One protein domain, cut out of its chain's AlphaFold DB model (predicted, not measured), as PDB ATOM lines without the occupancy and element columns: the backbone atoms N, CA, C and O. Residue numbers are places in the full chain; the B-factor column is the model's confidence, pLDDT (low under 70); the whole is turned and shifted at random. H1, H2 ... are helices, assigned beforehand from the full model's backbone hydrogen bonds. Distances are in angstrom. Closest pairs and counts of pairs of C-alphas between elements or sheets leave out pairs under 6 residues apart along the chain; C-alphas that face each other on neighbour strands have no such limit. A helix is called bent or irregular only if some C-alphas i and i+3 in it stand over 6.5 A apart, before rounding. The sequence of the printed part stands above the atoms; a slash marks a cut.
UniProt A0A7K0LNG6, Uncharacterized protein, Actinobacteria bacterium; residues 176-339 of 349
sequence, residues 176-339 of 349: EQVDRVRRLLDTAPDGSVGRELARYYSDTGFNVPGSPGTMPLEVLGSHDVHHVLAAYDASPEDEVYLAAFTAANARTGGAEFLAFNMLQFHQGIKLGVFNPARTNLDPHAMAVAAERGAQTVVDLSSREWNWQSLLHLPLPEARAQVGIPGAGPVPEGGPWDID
ATOM      1  N   GLU A 176     -33.363 -28.060  27.778       96.38
ATOM      2  CA  GLU A 176     -32.617 -29.174  28.358       96.38
ATOM      3  C   GLU A 176     -31.710 -28.758  29.526       96.38
ATOM      4  O   GLU A 176     -31.443 -29.574  30.415       96.38
ATOM      5  N   GLN A 177     -31.257 -27.497  29.561       95.50
ATOM      6  CA  GLN A 177     -30.493 -26.962  30.689       95.50
ATOM      7  C   GLN A 177     -31.395 -26.718  31.898       95.50
ATOM      8  O   GLN A 177     -31.020 -27.069  33.016       95.50
ATOM      9  N   VAL A 178     -32.602 -26.191  31.673       96.38
ATOM     10  CA  VAL A 178     -33.607 -26.006  32.731       96.38
ATOM     11  C   VAL A 178     -33.994 -27.361  33.324       96.38
ATOM     12  O   VAL A 178     -33.988 -27.535  34.542       96.38
ATOM     13  N   ASP A 179     -34.242 -28.359  32.475       96.75
ATOM     14  CA  ASP A 179     -34.585 -29.712  32.919       96.75
ATOM     15  C   ASP A 179     -33.428 -30.394  33.656       96.75
ATOM     16  O   ASP A 179     -33.652 -31.168  34.590       96.75
ATOM     17  N   ARG A 180     -32.177 -30.114  33.270       96.94
ATOM     18  CA  ARG A 180     -31.002 -30.582  34.015       96.94
ATOM     19  C   ARG A 180     -30.974 -29.999  35.423       96.94
ATOM     20  O   ARG A 180     -30.780 -30.765  36.363       96.94
ATOM     21  N   VAL A 181     -31.169 -28.686  35.566       97.44
ATOM     22  CA  VAL A 181     -31.194 -28.027  36.879       97.44
ATOM     23  C   VAL A 181     -32.322 -28.598  37.729       97.44
ATOM     24  O   VAL A 181     -32.055 -29.028  38.843       97.44
ATOM     25  N   ARG A 182     -33.540 -28.733  37.189       97.25
ATOM     26  CA  ARG A 182     -34.666 -29.363  37.905       97.25
ATOM     27  C   ARG A 182     -34.316 -30.748  38.442       97.25
ATOM     28  O   ARG A 182     -34.453 -30.978  39.635       97.25
ATOM     29  N   ARG A 183     -33.747 -31.633  37.612       97.81
ATOM     30  CA  ARG A 183     -33.315 -32.969  38.066       97.81
ATOM     31  C   ARG A 183     -32.272 -32.914  39.184       97.81
ATOM     32  O   ARG A 183     -32.304 -33.753  40.083       97.81
ATOM     33  N   LEU A 184     -31.336 -31.963  39.126       97.88
ATOM     34  CA  LEU A 184     -30.347 -31.774  40.190       97.88
ATOM     35  C   LEU A 184     -31.016 -31.347  41.500       97.88
ATOM     36  O   LEU A 184     -30.649 -31.885  42.539       97.88
ATOM     37  N   LEU A 185     -32.005 -30.451  41.449       97.81
ATOM     38  CA  LEU A 185     -32.771 -30.011  42.621       97.81
ATOM     39  C   LEU A 185     -33.654 -31.132  43.192       97.81
ATOM     40  O   LEU A 185     -33.675 -31.346  44.402       97.81
ATOM     41  N   ASP A 186     -34.327 -31.899  42.332       97.31
ATOM     42  CA  ASP A 186     -35.217 -32.996  42.742       97.31
ATOM     43  C   ASP A 186     -34.460 -34.095  43.500       97.31
ATOM     44  O   ASP A 186     -34.959 -34.659  44.476       97.31
ATOM     45  N   THR A 187     -33.231 -34.381  43.063       97.94
ATOM     46  CA  THR A 187     -32.369 -35.433  43.626       97.94
ATOM     47  C   THR A 187     -31.396 -34.933  44.693       97.94
ATOM     48  O   THR A 187     -30.603 -35.722  45.208       97.94
ATOM     49  N   ALA A 188     -31.435 -33.641  45.029       97.56
ATOM     50  CA  ALA A 188     -30.536 -33.038  46.002       97.56
ATOM     51  C   ALA A 188     -30.772 -33.610  47.422       97.56
ATOM     52  O   ALA A 188     -31.926 -33.659  47.870       97.56
ATOM     53  N   PRO A 189     -29.717 -34.045  48.138       95.38
ATOM     54  CA  PRO A 189     -29.837 -34.499  49.524       95.38
ATOM     55  C   PRO A 189     -30.303 -33.387  50.470       95.38
ATOM     56  O   PRO A 189     -30.052 -32.207  50.235       95.38
ATOM     57  N   ASP A 190     -30.928 -33.753  51.585       89.62
ATOM     58  CA  ASP A 190     -31.306 -32.769  52.600       89.62
ATOM     59  C   ASP A 190     -30.081 -32.077  53.217       89.62
ATOM     60  O   ASP A 190     -29.054 -32.707  53.476       89.62
ATOM     61  N   GLY A 191     -30.186 -30.761  53.428       83.81
ATOM     62  CA  GLY A 191     -29.075 -29.920  53.884       83.81
ATOM     63  C   GLY A 191     -28.016 -29.629  52.812       83.81
ATOM     64  O   GLY A 191     -26.980 -29.037  53.131       83.81
ATOM     65  N   SER A 192     -28.239 -30.037  51.557       93.75
ATOM     66  CA  SER A 192     -27.397 -29.648  50.424       93.75
ATOM     67  C   SER A 192     -27.821 -28.303  49.832       93.75
ATOM     68  O   SER A 192     -28.974 -27.890  49.958       93.75
ATOM     69  N   VAL A 193     -26.915 -27.642  49.103       95.00
ATOM     70  CA  VAL A 193     -27.208 -26.363  48.422       95.00
ATOM     71  C   VAL A 193     -28.434 -26.467  47.509       95.00
ATOM     72  O   VAL A 193     -29.267 -25.574  47.479       95.00
ATOM     73  N   GLY A 194     -28.564 -27.563  46.764       96.62
ATOM     74  CA  GLY A 194     -29.668 -27.800  45.839       96.62
ATOM     75  C   GLY A 194     -31.004 -28.023  46.539       96.62
ATOM     76  O   GLY A 194     -32.023 -27.569  46.023       96.62
ATOM     77  N   ARG A 195     -31.022 -28.660  47.719       95.19
ATOM     78  CA  ARG A 195     -32.256 -28.773  48.506       95.19
ATOM     79  C   ARG A 195     -32.677 -27.410  49.046       95.19
ATOM     80  O   ARG A 195     -33.856 -27.083  48.947       95.19
ATOM     81  N   GLU A 196     -31.737 -26.620  49.560       91.19
ATOM     82  CA  GLU A 196     -32.040 -25.267  50.043       91.19
ATOM     83  C   GLU A 196     -32.455 -24.332  48.896       91.19
ATOM     84  O   GLU A 196     -33.410 -23.580  49.034       91.19
ATOM     85  N   LEU A 197     -31.854 -24.457  47.709       94.88
ATOM     86  CA  LEU A 197     -32.283 -23.712  46.522       94.88
ATOM     87  C   LEU A 197     -33.693 -24.110  46.052       94.88
ATOM     88  O   LEU A 197     -34.472 -23.264  45.622       94.88
ATOM     89  N   ALA A 198     -34.053 -25.393  46.143       95.25
ATOM     90  CA  ALA A 198     -35.414 -25.840  45.846       95.25
ATOM     91  C   ALA A 198     -36.441 -25.247  46.827       95.25
ATOM     92  O   ALA A 198     -37.536 -24.872  46.408       95.25
ATOM     93  N   ARG A 199     -36.084 -25.141  48.115       90.25
ATOM     94  CA  ARG A 199     -36.910 -24.465  49.128       90.25
ATOM     95  C   ARG A 199     -37.027 -22.974  48.845       90.25
ATOM     96  O   ARG A 199     -38.143 -22.478  48.807       90.25
ATOM     97  N   TYR A 200     -35.921 -22.305  48.522       89.25
ATOM     98  CA  TYR A 200     -35.917 -20.899  48.114       89.25
ATOM     99  C   TYR A 200     -36.923 -20.622  46.991       89.25
ATOM    100  O   TYR A 200     -37.750 -19.720  47.114       89.25
ATOM    101  N   TYR A 201     -36.941 -21.440  45.933       93.69
ATOM    102  CA  TYR A 201     -37.934 -21.297  44.860       93.69
ATOM    103  C   TYR A 201     -39.375 -21.544  45.328       93.69
ATOM    104  O   TYR A 201     -40.290 -20.851  44.889       93.69
ATOM    105  N   SER A 202     -39.589 -22.517  46.217       90.81
ATOM    106  CA  SER A 202     -40.912 -22.796  46.789       90.81
ATOM    107  C   SER A 202     -41.439 -21.620  47.615       90.81
ATOM    108  O   SER A 202     -42.592 -21.225  47.444       90.81
ATOM    109  N   ASP A 203     -40.598 -21.046  48.473       85.25
ATOM    110  CA  ASP A 203     -41.003 -20.042  49.460       85.25
ATOM    111  C   ASP A 203     -41.186 -18.655  48.829       85.25
ATOM    112  O   ASP A 203     -42.134 -17.940  49.151       85.25
ATOM    113  N   THR A 204     -40.338 -18.302  47.860       86.38
ATOM    114  CA  THR A 204     -40.458 -17.054  47.083       86.38
ATOM    115  C   THR A 204     -41.530 -17.127  45.990       86.38
ATOM    116  O   THR A 204     -41.973 -16.100  45.472       86.38
ATOM    117  N   GLY A 205     -41.936 -18.337  45.591       89.88
ATOM    118  CA  GLY A 205     -42.779 -18.566  44.415       89.88
ATOM    119  C   GLY A 205     -42.052 -18.340  43.083       89.88
ATOM    120  O   GLY A 205     -42.698 -18.254  42.030       89.88
ATOM    121  N   PHE A 206     -40.722 -18.222  43.098       91.12
ATOM    122  CA  PHE A 206     -39.921 -18.104  41.888       91.12
ATOM    123  C   PHE A 206     -39.838 -19.432  41.133       91.12
ATOM    124  O   PHE A 206     -39.853 -20.526  41.689       91.12
ATOM    125  N   ASN A 207     -39.733 -19.331  39.810       94.12
ATOM    126  CA  ASN A 207     -39.507 -20.484  38.948       94.12
ATOM    127  C   ASN A 207     -38.021 -20.595  38.623       94.12
ATOM    128  O   ASN A 207     -37.362 -19.575  38.434       94.12
ATOM    129  N   VAL A 208     -37.534 -21.827  38.433       95.75
ATOM    130  CA  VAL A 208     -36.158 -22.086  37.976       95.75
ATOM    131  C   VAL A 208     -35.827 -21.205  36.759       95.75
ATOM    132  O   VAL A 208     -36.572 -21.262  35.768       95.75
ATOM    133  N   PRO A 209     -34.727 -20.434  36.784       95.19
ATOM    134  CA  PRO A 209     -34.324 -19.584  35.671       95.19
ATOM    135  C   PRO A 209     -34.268 -20.304  34.323       95.19
ATOM    136  O   PRO A 209     -33.933 -21.485  34.224       95.19
ATOM    137  N   GLY A 210     -34.608 -19.581  33.259       93.88
ATOM    138  CA  GLY A 210     -34.794 -20.125  31.915       93.88
ATOM    139  C   GLY A 210     -36.181 -20.731  31.669       93.88
ATOM    140  O   GLY A 210     -36.556 -20.921  30.510       93.88
ATOM    141  N   SER A 211     -36.988 -20.965  32.712       93.50
ATOM    142  CA  SER A 211     -38.402 -21.337  32.569       93.50
ATOM    143  C   SER A 211     -39.213 -20.254  31.832       93.50
ATOM    144  O   SER A 211     -38.826 -19.077  31.820       93.50
ATOM    145  N   PRO A 212     -40.366 -20.595  31.220       89.31
ATOM    146  CA  PRO A 212     -41.263 -19.600  30.633       89.31
ATOM    147  C   PRO A 212     -41.574 -18.457  31.615       89.31
ATOM    148  O   PRO A 212     -41.844 -18.699  32.784       89.31
ATOM    149  N   GLY A 213     -41.500 -17.208  31.146       86.25
ATOM    150  CA  GLY A 213     -41.726 -16.013  31.975       86.25
ATOM    151  C   GLY A 213     -40.557 -15.576  32.869       86.25
ATOM    152  O   GLY A 213     -40.614 -14.478  33.410       86.25
ATOM    153  N   THR A 214     -39.486 -16.366  32.986       90.12
ATOM    154  CA  THR A 214     -38.303 -16.013  33.795       90.12
ATOM    155  C   THR A 214     -37.165 -15.448  32.948       90.12
ATOM    156  O   THR A 214     -37.120 -15.618  31.721       90.12
ATOM    157  N   MET A 215     -36.217 -14.788  33.616       90.75
ATOM    158  CA  MET A 215     -34.936 -14.436  33.012       90.75
ATOM    159  C   MET A 215     -34.103 -15.696  32.712       90.75
ATOM    160  O   MET A 215     -34.320 -16.741  33.326       90.75
ATOM    161  N   PRO A 216     -33.152 -15.624  31.766       92.56
ATOM    162  CA  PRO A 216     -32.324 -16.769  31.401       92.56
ATOM    163  C   PRO A 216     -31.487 -17.311  32.570       92.56
ATOM    164  O   PRO A 216     -31.047 -16.554  33.437       92.56
ATOM    165  N   LEU A 217     -31.205 -18.614  32.546       93.38
ATOM    166  CA  LEU A 217     -30.311 -19.311  33.474       93.38
ATOM    167  C   LEU A 217     -28.903 -18.707  33.493       93.38
ATOM    168  O   LEU A 217     -28.266 -18.664  34.537       93.38
ATOM    169  N   GLU A 218     -28.445 -18.171  32.365       90.75
ATOM    170  CA  GLU A 218     -27.181 -17.446  32.237       90.75
ATOM    171  C   GLU A 218     -27.153 -16.135  33.041       90.75
ATOM    172  O   GLU A 218     -26.081 -15.591  33.289       90.75
ATOM    173  N   VAL A 219     -28.319 -15.607  33.430       90.12
ATOM    174  CA  VAL A 219     -28.445 -14.374  34.220       90.12
ATOM    175  C   VAL A 219     -28.714 -14.686  35.687       90.12
ATOM    176  O   VAL A 219     -27.997 -14.169  36.541       90.12
ATOM    177  N   LEU A 220     -29.726 -15.515  35.974       93.00
ATOM    178  CA  LEU A 220     -30.175 -15.765  37.350       93.00
ATOM    179  C   LEU A 220     -29.669 -17.078  37.955       93.00
ATOM    180  O   LEU A 220     -29.652 -17.206  39.167       93.00
ATOM    181  N   GLY A 221     -29.204 -18.044  37.158       93.25
ATOM    182  CA  GLY A 221     -28.873 -19.382  37.663       93.25
ATOM    183  C   GLY A 221     -27.817 -19.386  38.769       93.25
ATOM    184  O   GLY A 221     -28.035 -19.980  39.819       93.25
ATOM    185  N   SER A 222     -26.684 -18.707  38.554       93.56
ATOM    186  CA  SER A 222     -25.680 -18.552  39.616       93.56
ATOM    187  C   SER A 222     -26.125 -17.563  40.692       93.56
ATOM    188  O   SER A 222     -25.851 -17.791  41.861       93.56
ATOM    189  N   HIS A 223     -26.840 -16.500  40.324       93.81
ATOM    190  CA  HIS A 223     -27.325 -15.486  41.263       93.81
ATOM    191  C   HIS A 223     -28.263 -16.072  42.330       93.81
ATOM    192  O   HIS A 223     -28.023 -15.841  43.510       93.81
ATOM    193  N   ASP A 224     -29.217 -16.923  41.949       94.69
ATOM    194  CA  ASP A 224     -30.129 -17.583  42.891       94.69
ATOM    195  C   ASP A 224     -29.365 -18.507  43.862       94.69
ATOM    196  O   ASP A 224     -29.698 -18.624  45.039       94.69
ATOM    197  N   VAL A 225     -28.260 -19.114  43.410       94.81
ATOM    198  CA  VAL A 225     -27.354 -19.874  44.291       94.81
ATOM    199  C   VAL A 225     -26.634 -18.958  45.280       94.81
ATOM    200  O   VAL A 225     -26.333 -19.394  46.393       94.81
ATOM    201  N   HIS A 226     -26.349 -17.701  44.921       93.06
ATOM    202  CA  HIS A 226     -25.707 -16.770  45.849       93.06
ATOM    203  C   HIS A 226     -26.608 -16.477  47.051       93.06
ATOM    204  O   HIS A 226     -26.076 -16.430  48.155       93.06
ATOM    205  N   HIS A 227     -27.930 -16.345  46.875       91.94
ATOM    206  CA  HIS A 227     -28.869 -16.165  47.994       91.94
ATOM    207  C   HIS A 227     -28.701 -17.275  49.040       91.94
ATOM    208  O   HIS A 227     -28.470 -17.004  50.216       91.94
ATOM    209  N   VAL A 228     -28.673 -18.533  48.592       91.25
ATOM    210  CA  VAL A 228     -28.482 -19.707  49.462       91.25
ATOM    211  C   VAL A 228     -27.093 -19.721  50.111       91.25
ATOM    212  O   VAL A 228     -26.941 -19.932  51.320       91.25
ATOM    213  N   LEU A 229     -26.043 -19.495  49.317       91.50
ATOM    214  CA  LEU A 229     -24.668 -19.550  49.814       91.50
ATOM    215  C   LEU A 229     -24.361 -18.421  50.802       91.50
ATOM    216  O   LEU A 229     -23.710 -18.674  51.816       91.50
ATOM    217  N   ALA A 230     -24.836 -17.208  50.534       89.12
ATOM    218  CA  ALA A 230     -24.565 -16.019  51.333       89.12
ATOM    219  C   ALA A 230     -25.617 -15.765  52.430       89.12
ATOM    220  O   ALA A 230     -25.339 -14.986  53.343       89.12
ATOM    221  N   ALA A 231     -26.751 -16.474  52.394       87.25
ATOM    222  CA  ALA A 231     -27.892 -16.317  53.299       87.25
ATOM    223  C   ALA A 231     -28.503 -14.903  53.269       87.25
ATOM    224  O   ALA A 231     -28.808 -14.331  54.308       87.25
ATOM    225  N   TYR A 232     -28.674 -14.357  52.066       86.88
ATOM    226  CA  TYR A 232     -29.476 -13.155  51.815       86.88
ATOM    227  C   TYR A 232     -30.774 -13.588  51.139       86.88
ATOM    228  O   TYR A 232     -30.722 -14.386  50.202       86.88
ATOM    229  N   ASP A 233     -31.925 -13.118  51.616       83.38
ATOM    230  CA  ASP A 233     -33.222 -13.470  51.034       83.38
ATOM    231  C   ASP A 233     -33.496 -12.681  49.735       83.38
ATOM    232  O   ASP A 233     -32.621 -11.986  49.220       83.38
ATOM    233  N   ALA A 234     -34.707 -12.796  49.190       86.38
ATOM    234  CA  ALA A 234     -35.176 -12.043  48.022       86.38
ATOM    235  C   ALA A 234     -35.894 -10.723  48.384       86.38
ATOM    236  O   ALA A 234     -36.624 -10.158  47.561       86.38
ATOM    237  N   SER A 235     -35.756 -10.240  49.628       88.94
ATOM    238  CA  SER A 235     -36.233  -8.899  49.991       88.94
ATOM    239  C   SER A 235     -35.430  -7.841  49.222       88.94
ATOM    240  O   SER A 235     -34.261  -8.079  48.907       88.94
ATOM    241  N   PRO A 236     -35.999  -6.668  48.886       91.00
ATOM    242  CA  PRO A 236     -35.239  -5.707  48.100       91.00
ATOM    243  C   PRO A 236     -34.020  -5.139  48.854       91.00
ATOM    244  O   PRO A 236     -33.043  -4.778  48.205       91.00
ATOM    245  N   GLU A 237     -34.026  -5.110  50.191       91.12
ATOM    246  CA  GLU A 237     -32.836  -4.830  51.004       91.12
ATOM    247  C   GLU A 237     -31.755  -5.906  50.807       91.12
ATOM    248  O   GLU A 237     -30.598  -5.592  50.512       91.12
ATOM    249  N   ASP A 238     -32.135  -7.182  50.930       90.75
ATOM    250  CA  ASP A 238     -31.206  -8.309  50.822       90.75
ATOM    251  C   ASP A 238     -30.642  -8.483  49.411       90.75
ATOM    252  O   ASP A 238     -29.493  -8.895  49.270       90.75
ATOM    253  N   GLU A 239     -31.376  -8.096  48.367       94.06
ATOM    254  CA  GLU A 239     -30.846  -8.012  46.999       94.06
ATOM    255  C   GLU A 239     -29.665  -7.035  46.907       94.06
ATOM    256  O   GLU A 239     -28.650  -7.306  46.253       94.06
ATOM    257  N   VAL A 240     -29.745  -5.899  47.611       95.56
ATOM    258  CA  VAL A 240     -28.641  -4.934  47.665       95.56
ATOM    259  C   VAL A 240     -27.483  -5.472  48.500       95.56
ATOM    260  O   VAL A 240     -26.328  -5.349  48.081       95.56
ATOM    261  N   TYR A 241     -27.746  -6.120  49.638       94.31
ATOM    262  CA  TYR A 241     -26.684  -6.739  50.439       94.31
ATOM    263  C   TYR A 241     -25.995  -7.884  49.689       94.31
ATOM    264  O   TYR A 241     -24.763  -7.960  49.670       94.31
ATOM    265  N   LEU A 242     -26.749  -8.718  48.974       93.62
ATOM    266  CA  LEU A 242     -26.208  -9.743  48.089       93.62
ATOM    267  C   LEU A 242     -25.358  -9.130  46.975       93.62
ATOM    268  O   LEU A 242     -24.307  -9.677  46.614       93.62
ATOM    269  N   ALA A 243     -25.782  -7.992  46.424       94.94
ATOM    270  CA  ALA A 243     -25.011  -7.266  45.431       94.94
ATOM    271  C   ALA A 243     -23.712  -6.697  46.016       94.94
ATOM    272  O   ALA A 243     -22.677  -6.795  45.355       94.94
ATOM    273  N   ALA A 244     -23.722  -6.190  47.252       94.50
ATOM    274  CA  ALA A 244     -22.526  -5.712  47.950       94.50
ATOM    275  C   ALA A 244     -21.542  -6.857  48.222       94.50
ATOM    276  O   ALA A 244     -20.354  -6.759  47.899       94.50
ATOM    277  N   PHE A 245     -22.058  -7.988  48.705       93.75
ATOM    278  CA  PHE A 245     -21.309  -9.231  48.864       93.75
ATOM    279  C   PHE A 245     -20.694  -9.700  47.535       93.75
ATOM    280  O   PHE A 245     -19.496  -9.976  47.455       93.75
ATOM    281  N   THR A 246     -21.489  -9.742  46.462       92.44
ATOM    282  CA  THR A 246     -21.038 -10.180  45.132       92.44
ATOM    283  C   THR A 246     -19.988  -9.225  44.561       92.44
ATOM    284  O   THR A 246     -18.972  -9.668  44.030       92.44
ATOM    285  N   ALA A 247     -20.186  -7.911  44.695       92.75
ATOM    286  CA  ALA A 247     -19.252  -6.900  44.209       92.75
ATOM    287  C   ALA A 247     -17.877  -6.983  44.884       92.75
ATOM    288  O   ALA A 247     -16.859  -6.666  44.262       92.75
ATOM    289  N   ALA A 248     -17.842  -7.435  46.137       91.06
ATOM    290  CA  ALA A 248     -16.617  -7.593  46.899       91.06
ATOM    291  C   ALA A 248     -15.790  -8.838  46.523       91.06
ATOM    292  O   ALA A 248     -14.582  -8.797  46.738       91.06
ATOM    293  N   ASN A 249     -16.372  -9.879  45.904       91.31
ATOM    294  CA  ASN A 249     -15.619 -11.033  45.360       91.31
ATOM    295  C   ASN A 249     -15.486 -11.057  43.827       91.31
ATOM    296  O   ASN A 249     -14.663 -11.798  43.283       91.31
ATOM    297  N   ALA A 250     -16.264 -10.242  43.113       90.38
ATOM    298  CA  ALA A 250     -16.228 -10.186  41.659       90.38
ATOM    299  C   ALA A 250     -14.907  -9.603  41.133       90.38
ATOM    300  O   ALA A 250     -14.472  -8.526  41.547       90.38
ATOM    301  N   ARG A 251     -14.294 -10.252  40.133       87.81
ATOM    302  CA  ARG A 251     -13.107  -9.708  39.441       87.81
ATOM    303  C   ARG A 251     -13.472  -8.617  38.440       87.81
ATOM    304  O   ARG A 251     -12.646  -7.765  38.121       87.81
ATOM    305  N   THR A 252     -14.688  -8.667  37.898       85.81
ATOM    306  CA  THR A 252     -15.207  -7.710  36.911       85.81
ATOM    307  C   THR A 252     -16.709  -7.521  37.100       85.81
ATOM    308  O   THR A 252     -17.385  -8.456  37.512       85.81
ATOM    309  N   GLY A 253     -17.246  -6.340  36.786       85.31
ATOM    310  CA  GLY A 253     -18.697  -6.102  36.754       85.31
ATOM    311  C   GLY A 253     -19.398  -5.999  38.116       85.31
ATOM    312  O   GLY A 253     -20.599  -5.752  38.165       85.31
ATOM    313  N   GLY A 254     -18.673  -6.185  39.226       89.19
ATOM    314  CA  GLY A 254     -19.236  -6.137  40.576       89.19
ATOM    315  C   GLY A 254     -19.829  -4.776  40.941       89.19
ATOM    316  O   GLY A 254     -20.945  -4.705  41.443       89.19
ATOM    317  N   ALA A 255     -19.117  -3.688  40.637       88.44
ATOM    318  CA  ALA A 255     -19.589  -2.335  40.921       88.44
ATOM    319  C   ALA A 255     -20.822  -1.959  40.089       88.44
ATOM    320  O   ALA A 255     -21.735  -1.323  40.600       88.44
ATOM    321  N   GLU A 256     -20.874  -2.382  38.822       88.50
ATOM    322  CA  GLU A 256     -22.046  -2.236  37.960       88.50
ATOM    323  C   GLU A 256     -23.257  -2.968  38.544       88.50
ATOM    324  O   GLU A 256     -24.357  -2.420  38.561       88.50
ATOM    325  N   PHE A 257     -23.057  -4.195  39.034       92.00
ATOM    326  CA  PHE A 257     -24.118  -4.982  39.656       92.00
ATOM    327  C   PHE A 257     -24.646  -4.330  40.932       92.00
ATOM    328  O   PHE A 257     -25.856  -4.251  41.128       92.00
ATOM    329  N   LEU A 258     -23.757  -3.831  41.784       94.31
ATOM    330  CA  LEU A 258     -24.150  -3.143  43.005       94.31
ATOM    331  C   LEU A 258     -24.858  -1.819  42.718       94.31
ATOM    332  O   LEU A 258     -25.941  -1.591  43.245       94.31
ATOM    333  N   ALA A 259     -24.312  -0.991  41.824       93.69
ATOM    334  CA  ALA A 259     -24.961   0.252  41.416       93.69
ATOM    335  C   ALA A 259     -26.359  -0.005  40.838       93.69
ATOM    336  O   ALA A 259     -27.304   0.693  41.195       93.69
ATOM    337  N   PHE A 260     -26.509  -1.042  40.005       93.75
ATOM    338  CA  PHE A 260     -27.807  -1.460  39.482       93.75
ATOM    339  C   PHE A 260     -28.805  -1.763  40.608       93.75
ATOM    340  O   PHE A 260     -29.920  -1.246  40.583       93.75
ATOM    341  N   ASN A 261     -28.407  -2.556  41.609       95.00
ATOM    342  CA  ASN A 261     -29.292  -2.931  42.714       95.00
ATOM    343  C   ASN A 261     -29.615  -1.751  43.640       95.00
ATOM    344  O   ASN A 261     -30.771  -1.589  44.012       95.00
ATOM    345  N   MET A 262     -28.649  -0.882  43.958       95.75
ATOM    346  CA  MET A 262     -28.912   0.315  44.770       95.75
ATOM    347  C   MET A 262     -29.883   1.272  44.065       95.75
ATOM    348  O   MET A 262     -30.856   1.734  44.657       95.75
ATOM    349  N   LEU A 263     -29.689   1.525  42.770       95.12
ATOM    350  CA  LEU A 263     -30.610   2.358  41.993       95.12
ATOM    351  C   LEU A 263     -32.020   1.734  41.952       95.12
ATOM    352  O   LEU A 263     -33.007   2.431  42.178       95.12
ATOM    353  N   GLN A 264     -32.125   0.422  41.707       95.00
ATOM    354  CA  GLN A 264     -33.400  -0.282  41.525       95.00
ATOM    355  C   GLN A 264     -34.175  -0.542  42.824       95.00
ATOM    356  O   GLN A 264     -35.387  -0.307  42.854       95.00
ATOM    357  N   PHE A 265     -33.519  -1.059  43.858       95.19
ATOM    358  CA  PHE A 265     -34.176  -1.592  45.055       95.19
ATOM    359  C   PHE A 265     -34.057  -0.694  46.285       95.19
ATOM    360  O   PHE A 265     -34.892  -0.796  47.185       95.19
ATOM    361  N   HIS A 266     -33.091   0.225  46.303       95.38
ATOM    362  CA  HIS A 266     -32.978   1.245  47.345       95.38
ATOM    363  C   HIS A 266     -33.613   2.567  46.901       95.38
ATOM    364  O   HIS A 266     -34.581   3.021  47.503       95.38
ATOM    365  N   GLN A 267     -33.190   3.144  45.773       95.00
ATOM    366  CA  GLN A 267     -33.674   4.469  45.339       95.00
ATOM    367  C   GLN A 267     -34.987   4.441  44.530       95.00
ATOM    368  O   GLN A 267     -35.662   5.471  44.378       95.00
ATOM    369  N   GLY A 268     -35.398   3.266  44.045       94.12
ATOM    370  CA  GLY A 268     -36.645   3.063  43.301       94.12
ATOM    371  C   GLY A 268     -36.595   3.420  41.813       94.12
ATOM    372  O   GLY A 268     -37.646   3.613  41.199       94.12
ATOM    373  N   ILE A 269     -35.406   3.506  41.220       92.69
ATOM    374  CA  ILE A 269     -35.196   3.816  39.801       92.69
ATOM    375  C   ILE A 269     -35.363   2.538  38.962       92.69
ATOM    376  O   ILE A 269     -34.646   1.552  39.117       92.69
ATOM    377  N   LYS A 270     -36.325   2.529  38.035       91.88
ATOM    378  CA  LYS A 270     -36.620   1.360  37.189       91.88
ATOM    379  C   LYS A 270     -35.542   1.174  36.111       91.88
ATOM    380  O   LYS A 270     -35.650   1.742  35.033       91.88
ATOM    381  N   LEU A 271     -34.564   0.303  36.363       88.62
ATOM    382  CA  LEU A 271     -33.523  -0.040  35.381       88.62
ATOM    383  C   LEU A 271     -33.863  -1.271  34.532       88.62
ATOM    384  O   LEU A 271     -33.650  -1.287  33.321       88.62
ATOM    385  N   GLY A 272     -34.352  -2.331  35.178       84.00
ATOM    386  CA  GLY A 272     -34.537  -3.640  34.557       84.00
ATOM    387  C   GLY A 272     -35.991  -4.062  34.388       84.00
ATOM    388  O   GLY A 272     -36.929  -3.271  34.450       84.00
ATOM    389  N   VAL A 273     -36.189  -5.365  34.198       81.94
ATOM    390  CA  VAL A 273     -37.528  -5.961  34.061       81.94
ATOM    391  C   VAL A 273     -38.246  -6.117  35.405       81.94
ATOM    392  O   VAL A 273     -39.473  -6.037  35.447       81.94
ATOM    393  N   PHE A 274     -37.503  -6.235  36.508       85.75
ATOM    394  CA  PHE A 274     -38.037  -6.386  37.863       85.75
ATOM    395  C   PHE A 274     -38.627  -5.086  38.398       85.75
ATOM    396  O   PHE A 274     -38.172  -3.994  38.038       85.75
ATOM    397  N   ASN A 275     -39.682  -5.187  39.207       89.12
ATOM    398  CA  ASN A 275     -40.291  -4.016  39.830       89.12
ATOM    399  C   ASN A 275     -39.286  -3.349  40.776       89.12
ATOM    400  O   ASN A 275     -38.610  -4.056  41.515       89.12
ATOM    401  N   PRO A 276     -39.157  -2.014  40.729       93.31
ATOM    402  CA  PRO A 276     -38.282  -1.301  41.634       93.31
ATOM    403  C   PRO A 276     -38.896  -1.297  43.033       93.31
ATOM    404  O   PRO A 276     -40.112  -1.441  43.194       93.31
ATOM    405  N   ALA A 277     -38.051  -1.077  44.029       92.94
ATOM    406  CA  ALA A 277     -38.457  -0.899  45.411       92.94
ATOM    407  C   ALA A 277     -37.794   0.355  45.980       92.94
ATOM    408  O   ALA A 277     -36.806   0.850  45.442       92.94
ATOM    409  N   ARG A 278     -38.374   0.884  47.055       93.75
ATOM    410  CA  ARG A 278     -37.769   1.947  47.856       93.75
ATOM    411  C   ARG A 278     -37.583   1.425  49.262       93.75
ATOM    412  O   ARG A 278     -38.518   1.472  50.058       93.75
ATOM    413  N   THR A 279     -36.412   0.863  49.501       88.56
ATOM    414  CA  THR A 279     -36.038   0.284  50.788       88.56
ATOM    415  C   THR A 279     -35.103   1.213  51.531       88.56
ATOM    416  O   THR A 279     -34.560   2.133  50.935       88.56
ATOM    417  N   ASN A 280     -34.965   1.016  52.839       88.62
ATOM    418  CA  ASN A 280     -33.984   1.754  53.615       88.62
ATOM    419  C   ASN A 280     -32.874   0.797  54.026       88.62
ATOM    420  O   ASN A 280     -33.096  -0.093  54.846       88.62
ATOM    421  N   LEU A 281     -31.701   0.966  53.428       91.50
ATOM    422  CA  LEU A 281     -30.555   0.116  53.714       91.50
ATOM    423  C   LEU A 281     -29.966   0.446  55.087       91.50
ATOM    424  O   LEU A 281     -29.844   1.608  55.466       91.50
ATOM    425  N   ASP A 282     -29.530  -0.589  55.797       90.44
ATOM    426  CA  ASP A 282     -28.666  -0.462  56.963       90.44
ATOM    427  C   ASP A 282     -27.201  -0.368  56.481       90.44
ATOM    428  O   ASP A 282     -26.673  -1.337  55.912       90.44
ATOM    429  N   PRO A 283     -26.512   0.771  56.700       91.81
ATOM    430  CA  PRO A 283     -25.120   0.928  56.294       91.81
ATOM    431  C   PRO A 283     -24.179  -0.102  56.931       91.81
ATOM    432  O   PRO A 283     -23.198  -0.508  56.304       91.81
ATOM    433  N   HIS A 284     -24.461  -0.536  58.164       88.50
ATOM    434  CA  HIS A 284     -23.686  -1.575  58.839       88.50
ATOM    435  C   HIS A 284     -23.898  -2.939  58.177       88.50
ATOM    436  O   HIS A 284     -22.921  -3.606  57.833       88.50
ATOM    437  N   ALA A 285     -25.145  -3.330  57.897       88.44
ATOM    438  CA  ALA A 285     -25.427  -4.571  57.173       88.44
ATOM    439  C   ALA A 285     -24.744  -4.608  55.792       88.44
ATOM    440  O   ALA A 285     -24.152  -5.624  55.418       88.44
ATOM    441  N   MET A 286     -24.740  -3.485  55.062       90.19
ATOM    442  CA  MET A 286     -24.052  -3.384  53.772       90.19
ATOM    443  C   MET A 286     -22.525  -3.502  53.904       90.19
ATOM    444  O   MET A 286     -21.893  -4.197  53.103       90.19
ATOM    445  N   ALA A 287     -21.926  -2.868  54.920       89.56
ATOM    446  CA  ALA A 287     -20.493  -2.981  55.201       89.56
ATOM    447  C   ALA A 287     -20.091  -4.431  55.504       89.56
ATOM    448  O   ALA A 287     -19.111  -4.933  54.949       89.56
ATOM    449  N   VAL A 288     -20.888  -5.133  56.311       87.31
ATOM    450  CA  VAL A 288     -20.612  -6.532  56.634       87.31
ATOM    451  C   VAL A 288     -20.842  -7.456  55.434       87.31
ATOM    452  O   VAL A 288     -20.082  -8.403  55.221       87.31
ATOM    453  N   ALA A 289     -21.836  -7.182  54.588       90.44
ATOM    454  CA  ALA A 289     -22.008  -7.926  53.343       90.44
ATOM    455  C   ALA A 289     -20.767  -7.818  52.442       90.44
ATOM    456  O   ALA A 289     -20.259  -8.833  51.955       90.44
ATOM    457  N   ALA A 290     -20.233  -6.604  52.283       90.44
ATOM    458  CA  ALA A 290     -18.992  -6.369  51.552       90.44
ATOM    459  C   ALA A 290     -17.788  -7.076  52.202       90.44
ATOM    460  O   ALA A 290     -16.974  -7.664  51.489       90.44
ATOM    461  N   GLU A 291     -17.689  -7.086  53.534       87.25
ATOM    462  CA  GLU A 291     -16.649  -7.816  54.268       87.25
ATOM    463  C   GLU A 291     -16.663  -9.314  53.950       87.25
ATOM    464  O   GLU A 291     -15.654  -9.884  53.525       87.25
ATOM    465  N   ARG A 292     -17.830  -9.946  54.112       88.50
ATOM    466  CA  ARG A 292     -18.026 -11.378  53.851       88.50
ATOM    467  C   ARG A 292     -17.700 -11.717  52.401       88.50
ATOM    468  O   ARG A 292     -17.080 -12.745  52.122       88.50
ATOM    469  N   GLY A 293     -18.091 -10.840  51.480       90.62
ATOM    470  CA  GLY A 293     -17.769 -10.968  50.068       90.62
ATOM    471  C   GLY A 293     -16.266 -10.909  49.823       90.62
ATOM    472  O   GLY A 293     -15.729 -11.793  49.170       90.62
ATOM    473  N   ALA A 294     -15.552  -9.948  50.405       87.44
ATOM    474  CA  ALA A 294     -14.107  -9.813  50.215       87.44
ATOM    475  C   ALA A 294     -13.293 -11.002  50.765       87.44
ATOM    476  O   ALA A 294     -12.183 -11.251  50.297       87.44
ATOM    477  N   GLN A 295     -13.833 -11.740  51.739       84.56
ATOM    478  CA  GLN A 295     -13.226 -12.970  52.266       84.56
ATOM    479  C   GLN A 295     -13.486 -14.202  51.379       84.56
ATOM    480  O   GLN A 295     -12.788 -15.209  51.502       84.56
ATOM    481  N   THR A 296     -14.456 -14.124  50.463       89.69
ATOM    482  CA  THR A 296     -14.796 -15.209  49.535       89.69
ATOM    483  C   THR A 296     -13.705 -15.351  48.471       89.69
ATOM    484  O   THR A 296     -13.364 -14.399  47.772       89.69
ATOM    485  N   VAL A 297     -13.146 -16.556  48.322       88.75
ATOM    486  CA  VAL A 297     -11.947 -16.794  47.489       88.75
ATOM    487  C   VAL A 297     -12.262 -17.147  46.032       88.75
ATOM    488  O   VAL A 297     -11.361 -17.230  45.193       88.75
ATOM    489  N   VAL A 298     -13.540 -17.362  45.720       91.38
ATOM    490  CA  VAL A 298     -14.045 -17.641  44.372       91.38
ATOM    491  C   VAL A 298     -14.798 -16.423  43.848       91.38
ATOM    492  O   VAL A 298     -15.611 -15.842  44.557       91.38
ATOM    493  N   ASP A 299     -14.564 -16.069  42.583       92.44
ATOM    494  CA  ASP A 299     -15.404 -15.096  41.879       92.44
ATOM    495  C   ASP A 299     -16.726 -15.766  41.496       92.44
ATOM    496  O   ASP A 299     -16.818 -16.445  40.466       92.44
ATOM    497  N   LEU A 300     -17.742 -15.587  42.338       91.12
ATOM    498  CA  LEU A 300     -19.064 -16.189  42.151       91.12
ATOM    499  C   LEU A 300     -19.823 -15.538  40.980       91.12
ATOM    500  O   LEU A 300     -20.753 -16.103  40.411       91.12
ATOM    501  N   SER A 301     -19.398 -14.347  40.556       88.31
ATOM    502  CA  SER A 301     -19.979 -13.663  39.401       88.31
ATOM    503  C   SER A 301     -19.444 -14.172  38.057       88.31
ATOM    504  O   SER A 301     -20.009 -13.843  37.009       88.31
ATOM    505  N   SER A 302     -18.371 -14.974  38.068       90.25
ATOM    506  CA  SER A 302     -17.746 -15.492  36.856       90.25
ATOM    507  C   SER A 302     -18.694 -16.400  36.075       90.25
ATOM    508  O   SER A 302     -19.230 -17.376  36.594       90.25
ATOM    509  N   ARG A 303     -18.818 -16.146  34.768       88.50
ATOM    510  CA  ARG A 303     -19.571 -17.012  33.842       88.50
ATOM    511  C   ARG A 303     -18.975 -18.418  33.717       88.50
ATOM    512  O   ARG A 303     -19.660 -19.332  33.277       88.50
ATOM    513  N   GLU A 304     -17.697 -18.575  34.054       89.19
ATOM    514  CA  GLU A 304     -16.987 -19.858  34.008       89.19
ATOM    515  C   GLU A 304     -17.145 -20.654  35.310       89.19
ATOM    516  O   GLU A 304     -16.753 -21.820  35.378       89.19
ATOM    517  N   TRP A 305     -17.721 -20.048  36.353       91.94
ATOM    518  CA  TRP A 305     -17.940 -20.728  37.618       91.94
ATOM    519  C   TRP A 305     -19.056 -21.771  37.495       91.94
ATOM    520  O   TRP A 305     -20.219 -21.471  37.216       91.94
ATOM    521  N   ASN A 306     -18.697 -23.032  37.731       93.44
ATOM    522  CA  ASN A 306     -19.626 -24.156  37.692       93.44
ATOM    523  C   ASN A 306     -20.401 -24.288  39.012       93.44
ATOM    524  O   ASN A 306     -20.199 -25.237  39.762       93.44
ATOM    525  N   TRP A 307     -21.311 -23.360  39.290       95.06
ATOM    526  CA  TRP A 307     -22.160 -23.395  40.488       95.06
ATOM    527  C   TRP A 307     -22.993 -24.682  40.616       95.06
ATOM    528  O   TRP A 307     -23.290 -25.131  41.721       95.06
ATOM    529  N   GLN A 308     -23.340 -25.326  39.492       96.44
ATOM    530  CA  GLN A 308     -24.149 -26.550  39.487       96.44
ATOM    531  C   GLN A 308     -23.448 -27.727  40.177       96.44
ATOM    532  O   GLN A 308     -24.130 -28.639  40.643       96.44
ATOM    533  N   SER A 309     -22.110 -27.723  40.268       96.25
ATOM    534  CA  SER A 309     -21.373 -28.767  40.997       96.25
ATOM    535  C   SER A 309     -21.587 -28.708  42.508       96.25
ATOM    536  O   SER A 309     -21.379 -29.717  43.176       96.25
ATOM    537  N   LEU A 310     -22.031 -27.567  43.045       96.44
ATOM    538  CA  LEU A 310     -22.260 -27.389  44.477       96.44
ATOM    539  C   LEU A 310     -23.629 -27.899  44.930       96.44
ATOM    540  O   LEU A 310     -23.818 -28.147  46.114       96.44
ATOM    541  N   LEU A 311     -24.588 -28.085  44.014       97.56
ATOM    542  CA  LEU A 311     -25.989 -28.365  44.366       97.56
ATOM    543  C   LEU A 311     -26.166 -29.635  45.213       97.56
ATOM    544  O   LEU A 311     -27.100 -29.735  46.005       97.56
ATOM    545  N   HIS A 312     -25.292 -30.627  45.065       97.88
ATOM    546  CA  HIS A 312     -25.372 -31.872  45.841       97.88
ATOM    547  C   HIS A 312     -24.464 -31.878  47.074       97.88
ATOM    548  O   HIS A 312     -24.544 -32.806  47.872       97.88
ATOM    549  N   LEU A 313     -23.636 -30.848  47.260       96.19
ATOM    550  CA  LEU A 313     -22.782 -30.731  48.436       96.19
ATOM    551  C   LEU A 313     -23.584 -30.226  49.641       96.19
ATOM    552  O   LEU A 313     -24.419 -29.329  49.472       96.19
ATOM    553  N   PRO A 314     -23.310 -30.737  50.856       94.19
ATOM    554  CA  PRO A 314     -23.765 -30.123  52.095       94.19
ATOM    555  C   PRO A 314     -23.444 -28.625  52.116       94.19
ATOM    556  O   PRO A 314     -22.331 -28.220  51.778       94.19
ATOM    557  N   LEU A 315     -24.395 -27.795  52.544       88.19
ATOM    558  CA  LEU A 315     -24.240 -26.337  52.533       88.19
ATOM    559  C   LEU A 315     -22.963 -25.840  53.251       88.19
ATOM    560  O   LEU A 315     -22.271 -24.991  52.681       88.19
ATOM    561  N   PRO A 316     -22.572 -26.368  54.433       87.44
ATOM    562  CA  PRO A 316     -21.318 -25.972  55.076       87.44
ATOM    563  C   PRO A 316     -20.073 -26.311  54.245       87.44
ATOM    564  O   PRO A 316     -19.130 -25.526  54.206       87.44
ATOM    565  N   GLU A 317     -20.076 -27.454  53.553       91.94
ATOM    566  CA  GLU A 317     -18.973 -27.870  52.682       91.94
ATOM    567  C   GLU A 317     -18.885 -26.973  51.445       91.94
ATOM    568  O   GLU A 317     -17.803 -26.500  51.106       91.94
ATOM    569  N   ALA A 318     -20.022 -26.658  50.819       93.25
ATOM    570  CA  ALA A 318     -20.065 -25.742  49.685       93.25
ATOM    571  C   ALA A 318     -19.560 -24.338  50.063       93.25
ATOM    572  O   ALA A 318     -18.729 -23.783  49.344       93.25
ATOM    573  N   ARG A 319     -20.001 -23.786  51.207       92.25
ATOM    574  CA  ARG A 319     -19.515 -22.495  51.735       92.25
ATOM    575  C   ARG A 319     -18.009 -22.524  51.987       92.25
ATOM    576  O   ARG A 319     -17.310 -21.610  51.553       92.25
ATOM    577  N   ALA A 320     -17.498 -23.590  52.605       90.56
ATOM    578  CA  ALA A 320     -16.064 -23.768  52.816       90.56
ATOM    579  C   ALA A 320     -15.287 -23.844  51.490       90.56
ATOM    580  O   ALA A 320     -14.236 -23.220  51.361       90.56
ATOM    581  N   GLN A 321     -15.820 -24.543  50.481       92.75
ATOM    582  CA  GLN A 321     -15.188 -24.681  49.168       92.75
ATOM    583  C   GLN A 321     -15.046 -23.341  48.433       92.75
ATOM    584  O   GLN A 321     -14.060 -23.139  47.723       92.75
ATOM    585  N   VAL A 322     -16.010 -22.428  48.592       92.38
ATOM    586  CA  VAL A 322     -15.940 -21.083  47.994       92.38
ATOM    587  C   VAL A 322     -15.316 -20.029  48.917       92.38
ATOM    588  O   VAL A 322     -15.095 -18.897  48.489       92.38
ATOM    589  N   GLY A 323     -14.983 -20.395  50.156       89.94
ATOM    590  CA  GLY A 323     -14.376 -19.509  51.150       89.94
ATOM    591  C   GLY A 323     -15.339 -18.489  51.756       89.94
ATOM    592  O   GLY A 323     -14.895 -17.439  52.201       89.94
ATOM    593  N   ILE A 324     -16.644 -18.769  51.773       88.31
ATOM    594  CA  ILE A 324     -17.603 -17.907  52.474       88.31
ATOM    595  C   ILE A 324     -17.419 -18.115  53.982       88.31
ATOM    596  O   ILE A 324     -17.528 -19.258  54.444       88.31
ATOM    597  N   PRO A 325     -17.165 -17.053  54.768       76.69
ATOM    598  CA  PRO A 325     -17.028 -17.181  56.211       76.69
ATOM    599  C   PRO A 325     -18.334 -17.701  56.822       76.69
ATOM    600  O   PRO A 325     -19.428 -17.231  56.503       76.69
ATOM    601  N   GLY A 326     -18.211 -18.692  57.710       57.06
ATOM    602  CA  GLY A 326     -19.350 -19.329  58.378       57.06
ATOM    603  C   GLY A 326     -20.071 -18.432  59.390       57.06
ATOM    604  O   GLY A 326     -21.153 -18.792  59.832       57.06
ATOM    605  N   ALA A 327     -19.489 -17.279  59.737       43.59
ATOM    606  CA  ALA A 327     -20.070 -16.280  60.622       43.59
ATOM    607  C   ALA A 327     -20.282 -14.968  59.854       43.59
ATOM    608  O   ALA A 327     -19.367 -14.447  59.218       43.59
ATOM    609  N   GLY A 328     -21.501 -14.448  59.918       42.84
ATOM    610  CA  GLY A 328     -21.876 -13.129  59.435       42.84
ATOM    611  C   GLY A 328     -23.231 -12.741  60.037       42.84
ATOM    612  O   GLY A 328     -24.045 -13.635  60.261       42.84
ATOM    613  N   PRO A 329     -23.487 -11.453  60.309       41.06
ATOM    614  CA  PRO A 329     -24.755 -10.924  60.785       41.06
ATOM    615  C   PRO A 329     -25.749 -10.905  59.625       41.06
ATOM    616  O   PRO A 329     -26.128  -9.861  59.105       41.06
ATOM    617  N   VAL A 330     -26.157 -12.085  59.179       44.72
ATOM    618  CA  VAL A 330     -27.545 -12.223  58.759       44.72
ATOM    619  C   VAL A 330     -28.319 -12.183  60.076       44.72
ATOM    620  O   VAL A 330     -27.888 -12.872  61.007       44.72
ATOM    621  N   PRO A 331     -29.347 -11.326  60.230       38.41
ATOM    622  CA  PRO A 331     -30.065 -11.194  61.488       38.41
ATOM    623  C   PRO A 331     -30.375 -12.571  62.066       38.41
ATOM    624  O   PRO A 331     -30.761 -13.480  61.326       38.41
ATOM    625  N   GLU A 332     -30.211 -12.724  63.377       32.44
ATOM    626  CA  GLU A 332     -30.741 -13.880  64.088       32.44
ATOM    627  C   GLU A 332     -32.244 -13.959  63.738       32.44
ATOM    628  O   GLU A 332     -33.022 -13.091  64.132       32.44
ATOM    629  N   GLY A 333     -32.633 -14.917  62.883       37.41
ATOM    630  CA  GLY A 333     -33.988 -14.993  62.316       37.41
ATOM    631  C   GLY A 333     -34.158 -14.686  60.819       37.41
ATOM    632  O   GLY A 333     -35.301 -14.619  60.373       37.41
ATOM    633  N   GLY A 334     -33.089 -14.535  60.030       39.97
ATOM    634  CA  GLY A 334     -33.194 -14.598  58.566       39.97
ATOM    635  C   GLY A 334     -33.618 -16.005  58.098       39.97
ATOM    636  O   GLY A 334     -33.169 -16.992  58.689       39.97
ATOM    637  N   PRO A 335     -34.456 -16.139  57.052       46.34
ATOM    638  CA  PRO A 335     -35.096 -17.408  56.693       46.34
ATOM    639  C   PRO A 335     -34.134 -18.551  56.335       46.34
ATOM    640  O   PRO A 335     -34.542 -19.703  56.377       46.34
ATOM    641  N   TRP A 336     -32.860 -18.275  56.037       54.91
ATOM    642  CA  TRP A 336     -31.936 -19.250  55.438       54.91
ATOM    643  C   TRP A 336     -30.712 -19.604  56.303       54.91
ATOM    644  O   TRP A 336     -29.712 -20.127  55.796       54.91
ATOM    645  N   ASP A 337     -30.780 -19.348  57.614       50.22
ATOM    646  CA  ASP A 337     -29.849 -19.949  58.573       50.22
ATOM    647  C   ASP A 337     -30.261 -21.400  58.906       50.22
ATOM    648  O   ASP A 337     -31.438 -21.712  59.107       50.22
ATOM    649  N   ILE A 338     -29.278 -22.301  59.005       43.69
ATOM    650  CA  ILE A 338     -29.469 -23.720  59.344       43.69
ATOM    651  C   ILE A 338     -30.170 -23.897  60.701       43.69
ATOM    652  O   ILE A 338     -30.912 -24.867  60.895       43.69
ATOM    653  N   ASP A 339     -29.973 -22.952  61.624       41.75
ATOM    654  CA  ASP A 339     -30.564 -22.984  62.960       41.75
ATOM    655  C   ASP A 339     -32.008 -22.444  63.002       41.75
ATOM    656  O   ASP A 339     -32.798 -22.902  63.835       41.75
TER     657      ASP A 339
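What this domain is: This is residues 176 to 339 of the 349 residues of an uncharacterized protein of Actinobacteria bacterium (UniProt A0A7K0LNG6). H3 runs through the middle of a rounded, all-helix domain, between two groups of helices. On one side H5, H4 and H6 make a slab with H4 between the other two; on the other side are H1, H2, the short H7 and H8, with H2 crossing H3. The printed part has 164 residues, with eight named helices in the order H1 to H8 and no named strand; 89 residues are in helices. It is compact, with a radius of gyration of the C-alphas of 14.9 A and spans of 39 by 35 by 31 A.

How they stand to each other: H3, residues 217 to 230, and H4, residues 236 to 249, are the hubs and touch three helices each. They touch about perpendicular at 87 degrees, closest at the C-alphas of His 227 and Leu 242, 7.0 A. H5, residues 254 to 266, forms a helical hairpin with H4, opposite ways at a shallow tilt of 10 degrees, with the C-alphas of Ala 247 and Gly 254 closest at 3.7 A. H6, residues 283 to 295, touches H4 the same way at 35.0 degrees, only just a steep tilt, closest at the C-alphas of Phe 245 and Gly 293, 4.1 A. H5 and H6 are apart. H2, residues 193 to 204, touches residues 224 to 229 of H3 about perpendicular at 80 degrees, closest at the C-alphas of Leu 197 and Val 228, 6.3 A. H1, residues 176 to 186, touches H2 about perpendicular at 83 degrees, closest at the C-alphas of Leu 185 and Gly 194, 5.0 A. H8, residues 315 to 322, only just touches Leu 229 of H3, with 3 pairs of C-alphas within 8 A, the closest those of Leu 229 and Arg 319 at 6.2 A. H7, residues 307 to 310, is close but not clearly touching H3, closest at the C-alphas of Ser 222 and Trp 307, 6.1 A. Every O i to N i+4 pair is within hydrogen-bond range in H1, H2, H5, H6 and H8; H3 has 6 of 10, H4 has 9 of 10, and H7 is too short for one but has its 1 O i to N i+3 pair within range.

Where its parts are: H1 begins at C-alpha 176, (-32.617, -29.174, 28.358), and is 15.1 A long; H2 is 16.2 A. H3, 19.0 A, is irregular: C-alphas 219 and 222 are 7.4 A apart. H4, 20.5 A, begins at C-alpha 236, (-35.239, -5.707, 48.100). H5 is 17.0 A and H6 18.7 A. H8, 10.8 A, ends at C-alpha 322, (-15.940, -21.083, 47.994).

The domain as a whole: The C-alphas of Glu 176 and His 284, the two farthest apart, are 42.1 A apart. The printed part has no cut. The links H2 to H3, H5 to H6 and H6 to H7 are long. The mean pLDDT of the printed part is 87.7; residues 326 to 339 are under 70.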